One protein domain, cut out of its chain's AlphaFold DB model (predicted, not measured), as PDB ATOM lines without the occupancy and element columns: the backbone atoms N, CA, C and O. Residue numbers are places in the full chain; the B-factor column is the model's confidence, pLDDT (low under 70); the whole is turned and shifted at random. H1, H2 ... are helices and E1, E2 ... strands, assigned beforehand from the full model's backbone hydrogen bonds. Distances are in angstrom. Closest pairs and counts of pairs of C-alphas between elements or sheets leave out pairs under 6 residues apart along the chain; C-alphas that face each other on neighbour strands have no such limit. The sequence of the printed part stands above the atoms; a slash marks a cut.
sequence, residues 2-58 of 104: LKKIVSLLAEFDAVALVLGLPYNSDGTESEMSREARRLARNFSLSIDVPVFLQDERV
ATOM      1  N   LEU A   2      -9.005  37.424  -1.002       84.88
ATOM      2  CA  LEU A   2     -10.215  36.716  -1.471       84.88
ATOM      3  C   LEU A   2     -10.608  35.489  -0.626       84.88
ATOM      4  O   LEU A   2     -11.701  35.468  -0.083       84.88
ATOM      5  N   LYS A   3      -9.697  34.525  -0.420       89.62
ATOM      6  CA  LYS A   3      -9.968  33.326   0.404       89.62
ATOM      7  C   LYS A   3     -10.436  33.650   1.828       89.62
ATOM      8  O   LYS A   3     -11.301  32.966   2.357       89.62
ATOM      9  N   LYS A   4      -9.871  34.699   2.439       92.88
ATOM     10  CA  LYS A   4     -10.255  35.133   3.788       92.88
ATOM     11  C   LYS A   4     -11.663  35.724   3.779       92.88
ATOM     12  O   LYS A   4     -12.457  35.370   4.632       92.88
ATOM     13  N   ILE A   5     -11.973  36.573   2.799       91.56
ATOM     14  CA  ILE A   5     -13.316  37.146   2.650       91.56
ATOM     15  C   ILE A   5     -14.347  36.047   2.397       91.56
ATOM     16  O   ILE A   5     -15.351  36.021   3.086       91.56
ATOM     17  N   VAL A   6     -14.071  35.091   1.507       91.38
ATOM     18  CA  VAL A   6     -14.962  33.942   1.261       91.38
ATOM     19  C   VAL A   6     -15.223  33.144   2.542       91.38
ATOM     20  O   VAL A   6     -16.369  32.818   2.829       91.38
ATOM     21  N   SER A   7     -14.185  32.880   3.344       94.00
ATOM     22  CA  SER A   7     -14.351  32.211   4.639       94.00
ATOM     23  C   SER A   7     -15.245  33.004   5.591       94.00
ATOM     24  O   SER A   7     -16.101  32.410   6.231       94.00
ATOM     25  N   LEU A   8     -15.064  34.326   5.671       94.12
ATOM     26  CA  LEU A   8     -15.876  35.185   6.538       94.12
ATOM     27  C   LEU A   8     -17.328  35.270   6.055       94.12
ATOM     28  O   LEU A   8     -18.238  35.283   6.872       94.12
ATOM     29  N   LEU A   9     -17.560  35.302   4.740       94.25
ATOM     30  CA  LEU A   9     -18.912  35.293   4.179       94.25
ATOM     31  C   LEU A   9     -19.668  34.027   4.590       94.25
ATOM     32  O   LEU A   9     -20.820  34.120   4.994       94.25
ATOM     33  N   ALA A  10     -19.004  32.869   4.539       93.62
ATOM     34  CA  ALA A  10     -19.585  31.609   4.990       93.62
ATOM     35  C   ALA A  10     -19.761  31.557   6.518       93.62
ATOM     36  O   ALA A  10     -20.795  31.111   6.999       93.62
ATOM     37  N   GLU A  11     -18.768  32.026   7.281       96.50
ATOM     38  CA  GLU A  11     -18.803  32.048   8.750       96.50
ATOM     39  C   GLU A  11     -19.970  32.879   9.296       96.50
ATOM     40  O   GLU A  11     -20.620  32.473  10.256       96.50
ATOM     41  N   PHE A  12     -20.249  34.024   8.671       94.94
ATOM     42  CA  PHE A  12     -21.307  34.942   9.095       94.94
ATOM     43  C   PHE A  12     -22.637  34.756   8.356       94.94
ATOM     44  O   PHE A  12     -23.545  35.553   8.584       94.94
ATOM     45  N   ASP A  13     -22.751  33.761   7.468       95.00
ATOM     46  CA  ASP A  13     -23.898  33.591   6.558       95.00
ATOM     47  C   ASP A  13     -24.287  34.915   5.867       95.00
ATOM     48  O   ASP A  13     -25.440  35.356   5.826       95.00
ATOM     49  N   ALA A  14     -23.267  35.638   5.407       95.50
ATOM     50  CA  ALA A  14     -23.433  36.987   4.901       95.50
ATOM     51  C   ALA A  14     -24.128  36.958   3.536       95.50
ATOM     52  O   ALA A  14     -23.626  36.370   2.583       95.50
ATOM     53  N   VAL A  15     -25.243  37.676   3.412       96.00
ATOM     54  CA  VAL A  15     -26.057  37.715   2.181       96.00
ATOM     55  C   VAL A  15     -25.578  38.734   1.142       96.00
ATOM     56  O   VAL A  15     -26.124  38.798   0.043       96.00
ATOM     57  N   ALA A  16     -24.599  39.573   1.485       95.88
ATOM     58  CA  ALA A  16     -24.037  40.595   0.608       95.88
ATOM     59  C   ALA A  16     -22.650  41.038   1.090       95.88
ATOM     60  O   ALA A  16     -22.351  40.991   2.285       95.88
ATOM     61  N   LEU A  17     -21.835  41.543   0.164       96.19
ATOM     62  CA  LEU A  17     -20.581  42.231   0.458       96.19
ATOM     63  C   LEU A  17     -20.723  43.715   0.112       96.19
ATOM     64  O   LEU A  17     -21.095  44.056  -1.007       96.19
ATOM     65  N   VAL A  18     -20.384  44.605   1.044       95.62
ATOM     66  CA  VAL A  18     -20.363  46.055   0.805       95.62
ATOM     67  C   VAL A  18     -18.919  46.528   0.826       95.62
ATOM     68  O   VAL A  18     -18.171  46.226   1.755       95.62
ATOM     69  N   LEU A  19     -18.527  47.258  -0.212       94.12
ATOM     70  CA  LEU A  19     -17.220  47.879  -0.322       94.12
ATOM     71  C   LEU A  19     -17.348  49.393  -0.360       94.12
ATOM     72  O   LEU A  19     -18.247  49.962  -0.973       94.12
ATOM     73  N   GLY A  20     -16.368  50.020   0.257       92.38
ATOM     74  CA  GLY A  20     -16.147  51.440   0.178       92.38
ATOM     75  C   GLY A  20     -15.863  51.981  -1.201       92.38
ATOM     76  O   GLY A  20     -15.043  51.410  -1.919       92.38
ATOM     77  N   LEU A  21     -16.463  53.113  -1.551       91.88
ATOM     78  CA  LEU A  21     -16.150  53.860  -2.760       91.88
ATOM     79  C   LEU A  21     -15.712  55.283  -2.392       91.88
ATOM     80  O   LEU A  21     -16.549  56.186  -2.324       91.88
ATOM     81  N   PRO A  22     -14.404  55.496  -2.157       87.88
ATOM     82  CA  PRO A  22     -13.898  56.799  -1.758       87.88
ATOM     83  C   PRO A  22     -13.957  57.749  -2.947       87.88
ATOM     84  O   PRO A  22     -13.339  57.462  -3.967       87.88
ATOM     85  N   TYR A  23     -14.657  58.872  -2.836       85.38
ATOM     86  CA  TYR A  23     -14.602  59.946  -3.834       85.38
ATOM     87  C   TYR A  23     -13.735  61.100  -3.341       85.38
ATOM     88  O   TYR A  23     -13.541  61.294  -2.140       85.38
ATOM     89  N   ASN A  24     -13.232  61.897  -4.281       83.69
ATOM     90  CA  ASN A  24     -12.664  63.194  -3.944       83.69
ATOM     91  C   ASN A  24     -13.752  64.109  -3.355       83.69
ATOM     92  O   ASN A  24     -14.950  63.900  -3.562       83.69
ATOM     93  N   SER A  25     -13.345  65.166  -2.648       77.81
ATOM     94  CA  SER A  25     -14.280  66.113  -2.023       77.81
ATOM     95  C   SER A  25     -15.201  66.826  -3.025       77.81
ATOM     96  O   SER A  25     -16.286  67.257  -2.649       77.81
ATOM     97  N   ASP A  26     -14.795  66.921  -4.293       82.75
ATOM     98  CA  ASP A  26     -15.583  67.468  -5.404       82.75
ATOM     99  C   ASP A  26     -16.486  66.423  -6.098       82.75
ATOM    100  O   ASP A  26     -17.193  66.744  -7.052       82.75
ATOM    101  N   GLY A  27     -16.490  65.172  -5.618       80.06
ATOM    102  CA  GLY A  27     -17.264  64.062  -6.176       80.06
ATOM    103  C   GLY A  27     -16.609  63.356  -7.366       80.06
ATOM    104  O   GLY A  27     -17.218  62.452  -7.936       80.06
ATOM    105  N   THR A  28     -15.387  63.731  -7.753       85.81
ATOM    106  CA  THR A  28     -14.658  63.058  -8.837       85.81
ATOM    107  C   THR A  28     -14.006  61.752  -8.372       85.81
ATOM    108  O   THR A  28     -13.731  61.550  -7.185       85.81
ATOM    109  N   GLU A  29     -13.762  60.831  -9.310       86.69
ATOM    110  CA  GLU A  29     -13.064  59.581  -9.005       86.69
ATOM    111  C   GLU A  29     -11.570  59.807  -8.747       86.69
ATOM    112  O   GLU A  29     -10.862  60.440  -9.533       86.69
ATOM    113  N   SER A  30     -11.078  59.186  -7.683       87.31
ATOM    114  CA  SER A  30      -9.662  59.051  -7.365       87.31
ATOM    115  C   SER A  30      -9.100  57.724  -7.890       87.31
ATOM    116  O   SER A  30      -9.831  56.823  -8.313       87.31
ATOM    117  N   GLU A  31      -7.777  57.564  -7.827       90.44
ATOM    118  CA  GLU A  31      -7.126  56.267  -8.049       90.44
ATOM    119  C   GLU A  31      -7.679  55.189  -7.100       90.44
ATOM    120  O   GLU A  31      -7.971  54.072  -7.529       90.44
ATOM    121  N   MET A  32      -7.953  55.551  -5.842       88.88
ATOM    122  CA  MET A  32      -8.562  54.646  -4.867       88.88
ATOM    123  C   MET A  32      -9.992  54.247  -5.249       88.88
ATOM    124  O   MET A  32     -10.364  53.090  -5.052       88.88
ATOM    125  N   SER A  33     -10.786  55.146  -5.846       91.75
ATOM    126  CA  SER A  33     -12.124  54.800  -6.353       91.75
ATOM    127  C   SER A  33     -12.029  53.723  -7.431       91.75
ATOM    128  O   SER A  33     -12.794  52.755  -7.432       91.75
ATOM    129  N   ARG A  34     -11.066  53.864  -8.352       92.94
ATOM    130  CA  ARG A  34     -10.857  52.895  -9.437       92.94
ATOM    131  C   ARG A  34     -10.428  51.539  -8.894       92.94
ATOM    132  O   ARG A  34     -10.947  50.517  -9.345       92.94
ATOM    133  N   GLU A  35      -9.538  51.531  -7.908       93.44
ATOM    134  CA  GLU A  35      -9.098  50.310  -7.234       93.44
ATOM    135  C   GLU A  35     -10.235  49.624  -6.473       93.44
ATOM    136  O   GLU A  35     -10.421  48.415  -6.621       93.44
ATOM    137  N   ALA A  36     -11.067  50.384  -5.757       93.06
ATOM    138  CA  ALA A  36     -12.259  49.858  -5.099       93.06
ATOM    139  C   ALA A  36     -13.227  49.210  -6.101       93.06
ATOM    140  O   ALA A  36     -13.676  48.080  -5.899       93.06
ATOM    141  N   ARG A  37     -13.488  49.864  -7.242       94.88
ATOM    142  CA  ARG A  37     -14.311  49.287  -8.319       94.88
ATOM    143  C   ARG A  37     -13.689  48.035  -8.927       94.88
ATOM    144  O   ARG A  37     -14.407  47.085  -9.234       94.88
ATOM    145  N   ARG A  38     -12.370  48.018  -9.135       95.31
ATOM    146  CA  ARG A  38     -11.653  46.838  -9.640       95.31
ATOM    147  C   ARG A  38     -11.792  45.673  -8.668       95.31
ATOM    148  O   ARG A  38     -12.106  44.564  -9.091       95.31
ATOM    149  N   LEU A  39     -11.609  45.935  -7.379       93.94
ATOM    150  CA  LEU A  39     -11.754  44.941  -6.327       93.94
ATOM    151  C   LEU A  39     -13.192  44.410  -6.253       93.94
ATOM    152  O   LEU A  39     -13.379  43.196  -6.223       93.94
ATOM    153  N   ALA A  40     -14.193  45.292  -6.315       95.31
ATOM    154  CA  ALA A  40     -15.603  44.913  -6.352       95.31
ATOM    155  C   ALA A  40     -15.928  44.003  -7.541       95.31
ATOM    156  O   ALA A  40     -16.565  42.972  -7.355       95.31
ATOM    157  N   ARG A  41     -15.419  44.329  -8.740       95.81
ATOM    158  CA  ARG A  41     -15.561  43.471  -9.927       95.81
ATOM    159  C   ARG A  41     -14.919  42.100  -9.734       95.81
ATOM    160  O   ARG A  41     -15.510  41.086 -10.089       95.81
ATOM    161  N   ASN A  42     -13.721  42.049  -9.159       94.75
ATOM    162  CA  ASN A  42     -13.051  40.776  -8.900       94.75
ATOM    163  C   ASN A  42     -13.849  39.920  -7.908       94.75
ATOM    164  O   ASN A  42     -13.981  38.715  -8.116       94.75
ATOM    165  N   PHE A  43     -14.408  40.535  -6.860       95.31
ATOM    166  CA  PHE A  43     -15.284  39.837  -5.924       95.31
ATOM    167  C   PHE A  43     -16.564  39.358  -6.594       95.31
ATOM    168  O   PHE A  43     -16.867  38.181  -6.465       95.31
ATOM    169  N   SER A  44     -17.254  40.196  -7.370       94.88
ATOM    170  CA  SER A  44     -18.506  39.802  -8.033       94.88
ATOM    171  C   SER A  44     -18.339  38.643  -9.018       94.88
ATOM    172  O   SER A  44     -19.305  37.965  -9.327       94.88
ATOM    173  N   LEU A  45     -17.124  38.426  -9.533       94.69
ATOM    174  CA  LEU A  45     -16.797  37.281 -10.389       94.69
ATOM    175  C   LEU A  45     -16.395  36.023  -9.603       94.69
ATOM    176  O   LEU A  45     -16.272  34.955 -10.193       94.69
ATOM    177  N   SER A  46     -16.126  36.154  -8.302       93.06
ATOM    178  CA  SER A  46     -15.532  35.100  -7.473       93.06
ATOM    179  C   SER A  46     -16.428  34.619  -6.330       93.06
ATOM    180  O   SER A  46     -16.060  33.648  -5.672       93.06
ATOM    181  N   ILE A  47     -17.530  35.315  -6.031       93.81
ATOM    182  CA  ILE A  47     -18.441  35.000  -4.924       93.81
ATOM    183  C   ILE A  47     -19.894  35.070  -5.400       93.81
ATOM    184  O   ILE A  47     -20.219  35.870  -6.274       93.81
ATOM    185  N   ASP A  48     -20.764  34.277  -4.776       92.50
ATOM    186  CA  ASP A  48     -22.168  34.137  -5.194       92.50
ATOM    187  C   ASP A  48     -23.112  35.179  -4.574       92.50
ATOM    188  O   ASP A  48     -24.288  35.259  -4.928       92.50
ATOM    189  N   VAL A  49     -22.611  35.991  -3.642       95.31
ATOM    190  CA  VAL A  49     -23.393  37.046  -2.989       95.31
ATOM    191  C   VAL A  49     -23.212  38.384  -3.707       95.31
ATOM    192  O   VAL A  49     -22.118  38.682  -4.198       95.31
ATOM    193  N   PRO A  50     -24.255  39.229  -3.766       96.56
ATOM    194  CA  PRO A  50     -24.162  40.533  -4.400       96.56
ATOM    195  C   PRO A  50     -23.088  41.406  -3.741       96.56
ATOM    196  O   PRO A  50     -22.974  41.477  -2.515       96.56
ATOM    197  N   VAL A  51     -22.326  42.106  -4.585       97.00
ATOM    198  CA  VAL A  51     -21.306  43.075  -4.170       97.00
ATOM    199  C   VAL A  51     -21.811  44.487  -4.440       97.00
ATOM    200  O   VAL A  51     -22.122  44.829  -5.582       97.00
ATOM    201  N   PHE A  52     -21.856  45.317  -3.404       96.44
ATOM    202  CA  PHE A  52     -22.276  46.713  -3.472       96.44
ATOM    203  C   PHE A  52     -21.105  47.660  -3.230       96.44
ATOM    204  O   PHE A  52     -20.137  47.323  -2.550       96.44
ATOM    205  N   LEU A  53     -21.221  48.867  -3.783       94.75
ATOM    206  CA  LEU A  53     -20.319  49.979  -3.524       94.75
ATOM    207  C   LEU A  53     -21.087  51.084  -2.803       94.75
ATOM    208  O   LEU A  53     -22.153  51.479  -3.275       94.75
ATOM    209  N   GLN A  54     -20.533  51.586  -1.705       93.00
ATOM    210  CA  GLN A  54     -21.109  52.665  -0.907       93.00
ATOM    211  C   GLN A  54     -20.211  53.904  -0.973       93.00
ATOM    212  O   GLN A  54     -19.010  53.799  -0.751       93.00
ATOM    213  N   ASP A  55     -20.785  55.067  -1.295       86.94
ATOM    214  CA  ASP A  55     -20.052  56.342  -1.372       86.94
ATOM    215  C   ASP A  55     -19.463  56.703   0.004       86.94
ATOM    216  O   ASP A  55     -20.187  56.809   0.995       86.94
ATOM    217  N   GLU A  56     -18.142  56.879   0.053       70.00
ATOM    218  CA  GLU A  56     -17.391  57.254   1.245       70.00
ATOM    219  C   GLU A  56     -16.770  58.641   1.089       70.00
ATOM    220  O   GLU A  56     -15.730  58.799   0.447       70.00
ATOM    221  N   ARG A  57     -17.356  59.655   1.733       68.56
ATOM    222  CA  ARG A  57     -16.761  61.007   1.780       68.56
ATOM    223  C   ARG A  57     -16.187  61.395   3.141       68.56
ATOM    224  O   ARG A  57     -15.429  62.356   3.207       68.56
ATOM    225  N   VAL A  58     -16.508  60.674   4.226       62.91
ATOM    226  CA  VAL A  58     -16.122  61.085   5.601       62.91
ATOM    227  C   VAL A  58     -15.806  59.909   6.556       62.91
ATOM    228  O   VAL A  58     -15.513  60.131   7.732       62.91
TER     229      VAL A  58
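What this domain is: This is residues 2 to 58 of the 104 residues of the protein "Holliday junction resolvase RuvX" of Acidobacteria bacterium (UniProt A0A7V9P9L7). A narrow ribbon of two parallel strands, E1 and E2, lies side by side with the long helix H2 packed lengthwise over one face, while no named element covers the other face. The short helix H1 sits at one end of this two-layer body, beyond the first residues of both strands, and the loop of residues 23 to 30 makes the opposite end of the long axis. The printed part has 57 residues with two named helices and two named strands, in the order H1, E1, H2, E2; the sheet has the order E1, E2 and is parallel, and the class is mixed, helices and strands. The whole is only just loose, close to compact, with a radius of gyration of the C-alphas of 12.5 A, and its outline is elongated, spanning 38 by 19 by 16 A.

How they stand to each other: H1, residues 2 to 11, is joined to E1, residues 17 to 22, by a tight link of 5 residues. H1 and H2, residues 31 to 44, are close but not clearly touching: their closest C-alphas, those of Leu 2 and Phe 43, are 7.4 A apart. The two helices stand at a steep tilt of 58 degrees and run the same way. E1 and E2, residues 51 to 56, are parallel neighbours, with 31 degrees between their directions. The C-alphas of Leu 17 and Val 51 face each other at 4.8 A, and those of Pro 22 and Glu 56 at 4.6 A. Across this pair, N 19 and O 52 are within hydrogen-bond range at 2.8 A, and N 54 and O 19 at 2.9 A. E1, H2 and E2 form a strand-helix-strand unit, two parallel neighbour strands with a helix between them along the chain, and its crossover is right-handed. The closest C-alphas of E1 and H2 are those of Pro 22 and Ser 33, 5.3 A apart; those of H2 and E2 are Ser 44 and Val 51, 5.8 A apart. H1 and E2 are apart. In H1 and H2, every O i to N i+4 pair is within hydrogen-bond range.

Where its parts are: H1 begins at C-alpha 2, (-10.215, 36.716, -1.471), and measures 14.1 A from first to last C-alpha. E1, residues 17 to 22, measures 16.2 A. H2, residues 31 to 44, is the longest helix by residues and measures 20.0 A, from C-alpha 31 at (-7.126, 56.267, -8.049). E2, residues 51 to 56, measures 15.7 A and ends at C-alpha 56, (-17.391, 57.254, 1.245).

The domain as a whole: The C-alphas farthest apart are those of Glu 11 and Asp 26, at 38.3 A. The printed part has no cut, and no link is long. The mean pLDDT of the printed part is 90.8; residues 57 to 58 are under 70.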